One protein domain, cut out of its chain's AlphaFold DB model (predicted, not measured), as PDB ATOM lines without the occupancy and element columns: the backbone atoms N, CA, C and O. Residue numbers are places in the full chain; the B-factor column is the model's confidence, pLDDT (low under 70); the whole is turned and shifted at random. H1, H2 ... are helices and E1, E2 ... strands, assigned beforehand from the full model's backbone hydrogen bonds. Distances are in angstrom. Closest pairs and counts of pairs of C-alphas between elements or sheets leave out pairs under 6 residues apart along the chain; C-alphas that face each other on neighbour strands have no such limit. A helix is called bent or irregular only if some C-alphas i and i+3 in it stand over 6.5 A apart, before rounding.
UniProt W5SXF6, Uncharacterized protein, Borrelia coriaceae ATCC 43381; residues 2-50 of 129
ATOM      1  N   GLY A   2      15.935  17.744   0.066       63.69
ATOM      2  CA  GLY A   2      15.249  18.022  -1.210       63.69
ATOM      3  C   GLY A   2      15.867  19.158  -2.039       63.69
ATOM      4  O   GLY A   2      15.133  19.969  -2.594       63.69
ATOM      5  N   LEU A   3      17.198  19.256  -2.081       71.94
ATOM      6  CA  LEU A   3      17.931  20.289  -2.826       71.94
ATOM      7  C   LEU A   3      17.939  19.987  -4.329       71.94
ATOM      8  O   LEU A   3      17.827  20.886  -5.162       71.94
ATOM      9  N   LEU A   4      18.037  18.698  -4.657       77.81
ATOM     10  CA  LEU A   4      18.043  18.159  -6.005       77.81
ATOM     11  C   LEU A   4      17.094  16.963  -6.046       77.81
ATOM     12  O   LEU A   4      17.131  16.090  -5.179       77.81
ATOM     13  N   LYS A   5      16.240  16.918  -7.063       80.94
ATOM     14  CA  LYS A   5      15.422  15.756  -7.392       80.94
ATOM     15  C   LYS A   5      15.841  15.270  -8.765       80.94
ATOM     16  O   LYS A   5      15.687  15.999  -9.741       80.94
ATOM     17  N   SER A   6      16.358  14.053  -8.841       83.00
ATOM     18  CA  SER A   6      16.667  13.406 -10.110       83.00
ATOM     19  C   SER A   6      15.568  12.417 -10.495       83.00
ATOM     20  O   SER A   6      14.886  11.839  -9.644       83.00
ATOM     21  N   LYS A   7      15.367  12.238 -11.799       86.81
ATOM     22  CA  LYS A   7      14.550  11.169 -12.372       86.81
ATOM     23  C   LYS A   7      15.283  10.613 -13.580       86.81
ATOM     24  O   LYS A   7      15.507  11.336 -14.543       86.81
ATOM     25  N   ILE A   8      15.626   9.334 -13.536       88.81
ATOM     26  CA  ILE A   8      16.250   8.643 -14.664       88.81
ATOM     27  C   ILE A   8      15.170   7.846 -15.389       88.81
ATOM     28  O   ILE A   8      14.394   7.128 -14.759       88.81
ATOM     29  N   ILE A   9      15.107   7.986 -16.709       88.81
ATOM     30  CA  ILE A   9      14.253   7.193 -17.588       88.81
ATOM     31  C   ILE A   9      15.168   6.338 -18.458       88.81
ATOM     32  O   ILE A   9      16.044   6.855 -19.149       88.81
ATOM     33  N   ARG A  10      14.988   5.018 -18.400       90.00
ATOM     34  CA  ARG A  10      15.720   4.047 -19.222       90.00
ATOM     35  C   ARG A  10      14.900   3.708 -20.461       90.00
ATOM     36  O   ARG A  10      13.689   3.542 -20.352       90.00
ATOM     37  N   PHE A  11      15.554   3.577 -21.613       87.94
ATOM     38  CA  PHE A  11      14.876   3.323 -22.891       87.94
ATOM     39  C   PHE A  11      14.807   1.830 -23.279       87.94
ATOM     40  O   PHE A  11      14.281   1.498 -24.341       87.94
ATOM     41  N   GLY A  12      15.321   0.931 -22.430       82.38
ATOM     42  CA  GLY A  12      15.409  -0.520 -22.658       82.38
ATOM     43  C   GLY A  12      16.854  -1.031 -22.615       82.38
ATOM     44  O   GLY A  12      17.789  -0.239 -22.479       82.38
ATOM     45  N   GLU A  13      17.049  -2.349 -22.718       85.88
ATOM     46  CA  GLU A  13      18.390  -2.951 -22.792       85.88
ATOM     47  C   GLU A  13      19.182  -2.383 -23.972       85.88
ATOM     48  O   GLU A  13      18.665  -2.268 -25.082       85.88
ATOM     49  N   ASN A  14      20.430  -1.984 -23.714       84.50
ATOM     50  CA  ASN A  14      21.363  -1.393 -24.683       84.50
ATOM     51  C   ASN A  14      20.881  -0.108 -25.390       84.50
ATOM     52  O   ASN A  14      21.527   0.354 -26.326       84.50
ATOM     53  N   LYS A  15      19.784   0.512 -24.931       84.81
ATOM     54  CA  LYS A  15      19.215   1.743 -25.519       84.81
ATOM     55  C   LYS A  15      19.545   3.019 -24.739       84.81
ATOM     56  O   LYS A  15      19.072   4.098 -25.084       84.81
ATOM     57  N   GLY A  16      20.354   2.904 -23.688       85.38
ATOM     58  CA  GLY A  16      20.766   4.030 -22.854       85.38
ATOM     59  C   GLY A  16      19.659   4.568 -21.941       85.38
ATOM     60  O   GLY A  16      18.615   3.944 -21.712       85.38
ATOM     61  N   SER A  17      19.914   5.740 -21.366       88.31
ATOM     62  CA  SER A  17      19.020   6.389 -20.407       88.31
ATOM     63  C   SER A  17      19.143   7.902 -20.458       88.31
ATOM     64  O   SER A  17      20.218   8.424 -20.739       88.31
ATOM     65  N   ILE A  18      18.065   8.596 -20.100       90.00
ATOM     66  CA  ILE A  18      18.050  10.042 -19.905       90.00
ATOM     67  C   ILE A  18      17.825  10.371 -18.430       90.00
ATOM     68  O   ILE A  18      16.959   9.795 -17.771       90.00
ATOM     69  N   SER A  19      18.613  11.299 -17.899       85.38
ATOM     70  CA  SER A  19      18.494  11.775 -16.521       85.38
ATOM     71  C   SER A  19      17.969  13.207 -16.497       85.38
ATOM     72  O   SER A  19      18.597  14.108 -17.047       85.38
ATOM     73  N   PHE A  20      16.839  13.419 -15.830       85.62
ATOM     74  CA  PHE A  20      16.282  14.734 -15.538       85.62
ATOM     75  C   PHE A  20      16.668  15.155 -14.128       85.62
ATOM     76  O   PHE A  20      16.548  14.361 -13.195       85.62
ATOM     77  N   TYR A  21      17.048  16.417 -13.964       83.69
ATOM     78  CA  TYR A  21      17.353  17.003 -12.664       83.69
ATOM     79  C   TYR A  21      16.479  18.232 -12.436       83.69
ATOM     80  O   TYR A  21      16.316  19.070 -13.319       83.69
ATOM     81  N   LYS A  22      15.906  18.334 -11.239       80.31
ATOM     82  CA  LYS A  22      15.172  19.502 -10.760       80.31
ATOM     83  C   LYS A  22      15.855  20.011  -9.501       80.31
ATOM     84  O   LYS A  22      15.908  19.300  -8.500       80.31
ATOM     85  N   GLN A  23      16.355  21.237  -9.557       79.44
ATOM     86  CA  GLN A  23      16.960  21.912  -8.417       79.44
ATOM     87  C   GLN A  23      15.932  22.797  -7.710       79.44
ATOM     88  O   GLN A  23      15.079  23.412  -8.356       79.44
ATOM     89  N   ASN A  24      16.005  22.873  -6.382       80.06
ATOM     90  CA  ASN A  24      15.256  23.875  -5.637       80.06
ATOM     91  C   ASN A  24      15.918  25.251  -5.813       80.06
ATOM     92  O   ASN A  24      16.906  25.567  -5.157       80.06
ATOM     93  N   MET A  25      15.366  26.074  -6.705       80.56
ATOM     94  CA  MET A  25      15.929  27.395  -7.002       80.56
ATOM     95  C   MET A  25      15.766  28.402  -5.857       80.56
ATOM     96  O   MET A  25      16.575  29.316  -5.749       80.56
ATOM     97  N   GLN A  26      14.783  28.225  -4.966       80.62
ATOM     98  CA  GLN A  26      14.563  29.144  -3.839       80.62
ATOM     99  C   GLN A  26      15.725  29.104  -2.840       80.62
ATOM    100  O   GLN A  26      16.134  30.132  -2.307       80.62
ATOM    101  N   LEU A  27      16.289  27.915  -2.622       76.50
ATOM    102  CA  LEU A  27      17.398  27.695  -1.696       76.50
ATOM    103  C   LEU A  27      18.750  27.589  -2.401       76.50
ATOM    104  O   LEU A  27      19.746  27.327  -1.737       76.50
ATOM    105  N   ALA A  28      18.815  27.812  -3.718       80.12
ATOM    106  CA  ALA A  28      20.032  27.600  -4.501       80.12
ATOM    107  C   ALA A  28      21.243  28.365  -3.944       80.12
ATOM    108  O   ALA A  28      22.336  27.807  -3.878       80.12
ATOM    109  N   HIS A  29      21.028  29.592  -3.462       80.50
ATOM    110  CA  HIS A  29      22.061  30.417  -2.831       80.50
ATOM    111  C   HIS A  29      22.633  29.814  -1.533       80.50
ATOM    112  O   HIS A  29      23.772  30.102  -1.185       80.50
ATOM    113  N   LEU A  30      21.884  28.940  -0.850       84.44
ATOM    114  CA  LEU A  30      22.289  28.255   0.385       84.44
ATOM    115  C   LEU A  30      22.731  26.805   0.154       84.44
ATOM    116  O   LEU A  30      23.119  26.129   1.104       84.44
ATOM    117  N   HIS A  31      22.663  26.281  -1.075       82.00
ATOM    118  CA  HIS A  31      22.953  24.865  -1.334       82.00
ATOM    119  C   HIS A  31      24.354  24.462  -0.881       82.00
ATOM    120  O   HIS A  31      24.510  23.411  -0.263       82.00
ATOM    121  N   LYS A  32      25.350  25.313  -1.143       83.12
ATOM    122  CA  LYS A  32      26.734  25.084  -0.719       83.12
ATOM    123  C   LYS A  32      26.823  24.910   0.799       83.12
ATOM    124  O   LYS A  32      27.400  23.932   1.272       83.12
ATOM    125  N   ASP A  33      26.187  25.806   1.545       84.19
ATOM    126  CA  ASP A  33      26.229  25.806   3.007       84.19
ATOM    127  C   ASP A  33      25.474  24.616   3.596       84.19
ATOM    128  O   ASP A  33      25.943  23.992   4.547       84.19
ATOM    129  N   ILE A  34      24.322  24.266   3.018       83.44
ATOM    130  CA  ILE A  34      23.532  23.110   3.455       83.44
ATOM    131  C   ILE A  34      24.319  21.814   3.230       83.44
ATOM    132  O   ILE A  34      24.381  20.979   4.132       83.44
ATOM    133  N   ILE A  35      24.949  21.651   2.060       84.44
ATOM    134  CA  ILE A  35      25.776  20.474   1.750       84.44
ATOM    135  C   ILE A  35      26.974  20.402   2.699       84.44
ATOM    136  O   ILE A  35      27.218  19.353   3.292       84.44
ATOM    137  N   SER A  36      27.685  21.515   2.896       82.12
ATOM    138  CA  SER A  36      28.845  21.573   3.789       82.12
ATOM    139  C   SER A  36      28.481  21.216   5.234       82.12
ATOM    140  O   SER A  36      29.113  20.344   5.831       82.12
ATOM    141  N   LYS A  37      27.411  21.811   5.781       87.56
ATOM    142  CA  LYS A  37      26.934  21.509   7.141       87.56
ATOM    143  C   LYS A  37      26.507  20.053   7.293       87.56
ATOM    144  O   LYS A  37      26.797  19.442   8.319       87.56
ATOM    145  N   TYR A  38      25.839  19.499   6.285       85.44
ATOM    146  CA  TYR A  38      25.427  18.099   6.291       85.44
ATOM    147  C   TYR A  38      26.631  17.151   6.303       85.44
ATOM    148  O   TYR A  38      26.675  16.232   7.118       85.44
ATOM    149  N   LEU A  39      27.635  17.403   5.457       82.50
ATOM    150  CA  LEU A  39      28.867  16.613   5.435       82.50
ATOM    151  C   LEU A  39      29.619  16.708   6.764       82.50
ATOM    152  O   LEU A  39      30.058  15.688   7.284       82.50
ATOM    153  N   LEU A  40      29.715  17.905   7.346       84.88
ATOM    154  CA  LEU A  40      30.339  18.090   8.654       84.88
ATOM    155  C   LEU A  40      29.609  17.299   9.747       84.88
ATOM    156  O   LEU A  40      30.258  16.682  10.583       84.88
ATOM    157  N   HIS A  41      28.274  17.307   9.743       86.56
ATOM    158  CA  HIS A  41      27.481  16.517  10.683       86.56
ATOM    159  C   HIS A  41      27.738  15.017  10.511       86.56
ATOM    160  O   HIS A  41      28.018  14.338  11.492       86.56
ATOM    161  N   LEU A  42      27.700  14.520   9.272       84.00
ATOM    162  CA  LEU A  42      27.958  13.115   8.962       84.00
ATOM    163  C   LEU A  42      29.364  12.686   9.401       84.00
ATOM    164  O   LEU A  42      29.537  11.608   9.956       84.00
ATOM    165  N   LEU A  43      30.367  13.541   9.184       81.81
ATOM    166  CA  LEU A  43      31.729  13.304   9.660       81.81
ATOM    167  C   LEU A  43      31.780  13.258  11.185       81.81
ATOM    168  O   LEU A  43      32.343  12.322  11.731       81.81
ATOM    169  N   LYS A  44      31.165  14.219  11.880       81.12
ATOM    170  CA  LYS A  44      31.120  14.214  13.350       81.12
ATOM    171  C   LYS A  44      30.463  12.955  13.901       81.12
ATOM    172  O   LYS A  44      30.979  12.386  14.850       81.12
ATOM    173  N   GLU A  45      29.361  12.519  13.301       83.44
ATOM    174  CA  GLU A  45      28.655  11.300  13.691       83.44
ATOM    175  C   GLU A  45      29.514  10.048  13.453       83.44
ATOM    176  O   GLU A  45      29.697   9.249  14.365       83.44
ATOM    177  N   ASN A  46      30.130   9.928  12.272       77.88
ATOM    178  CA  ASN A  46      31.005   8.803  11.913       77.88
ATOM    179  C   ASN A  46      32.333   8.760  12.685       77.88
ATOM    180  O   ASN A  46      33.019   7.738  12.676       77.88
ATOM    181  N   LEU A  47      32.750   9.887  13.258       79.38
ATOM    182  CA  LEU A  47      33.958  10.007  14.070       79.38
ATOM    183  C   LEU A  47      33.641  10.009  15.574       79.38
ATOM    184  O   LEU A  47      34.564  10.100  16.375       79.38
ATOM    185  N   ASN A  48      32.368   9.923  15.972       81.25
ATOM    186  CA  ASN A  48      31.940  10.101  17.363       81.25
ATOM    187  C   ASN A  48      32.483   9.010  18.303       81.25
ATOM    188  O   ASN A  48      32.741   9.248  19.478       81.25
ATOM    189  N   ASP A  49      32.680   7.806  17.777       80.88
ATOM    190  CA  ASP A  49      33.264   6.648  18.454       80.88
ATOM    191  C   ASP A  49      34.792   6.559  18.291       80.88
ATOM    192  O   ASP A  49      35.444   5.706  18.899       80.88
ATOM    193  N   LYS A  50      35.391   7.440  17.483       75.62
ATOM    194  CA  LYS A  50      36.823   7.427  17.186       75.62
ATOM    195  C   LYS A  50      37.545   8.443  18.057       75.62
ATOM    196  O   LYS A  50      37.356   9.650  17.953       75.62
TER     197      LYS A  50
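This is residues 2 to 50 of the 129 residues of an uncharacterized protein of Borrelia coriaceae ATCC 43381 (UniProt W5SXF6). A strand hairpin and a long helix make the two arms of an open V, joined at one end by residues 24 to 27. The hairpin arm is E1 and E2 side by side, the helix arm is H1, and the two spread apart from the joint, with the hairpin's turn, residues 11 to 16, and the helix's far part, from residue 36 on, sticking out. The printed part has 49 residues, with two named strands and one named helix in the order E1, E2, H1; the sheet is E1 - E2, antiparallel, and the class is mixed, helices and strands. The whole is extended, with a radius of gyration of the C-alphas of 16.6 A, and it spans 46 by 31 by 12 A, only just flat.

Begin with strand E1, residues 4 to 10, and look across to strand E2, residues 17 to 23: they form a hairpin, antiparallel neighbours with 165 degrees between their N-to-C directions. You will find C-alphas that face each other at both ends of the pair, 4 and 23 at 4.6 A and 10 and 17 at 4.2 A. Check the backbone at N 5 and O 22, 2.8 A apart, and at N 18 and O 9, also 2.8 A apart; both pairs are within hydrogen-bond range. Next look at helix H1, residues 28 to 46, which is apart from E1. In its backbone 13 of 15 O i to N i+4 pairs are within hydrogen-bond range. H1 is irregular: its C-alphas 29 and 32 are 7.4 A apart, and its line is a rough one.

Find C-alpha 4 at (18.043, 18.159, -6.005); from there E1 runs through residues 4 to 10, 19.5 A from first to last C-alpha. After a short link of six residues, E2 runs back through residues 17 to 23, 19.7 A long, and ends at C-alpha 23, (16.960, 21.912, -8.417). A tight link of four residues leads to H1, residues 28 to 46, 27.3 A long, which ends at C-alpha 46, (31.005, 8.803, 11.913).

The two C-alphas farthest apart in the domain are those of Lys 15 and Lys 50, at 46.5 A. Residues 11 to 16 stand free, and so do residues 36 to 50, of which 36 to 46 belong to H1. The printed part has no cut, and neither link is long. The mean pLDDT of the printed part is 82.7, and residue 2 alone is under 70.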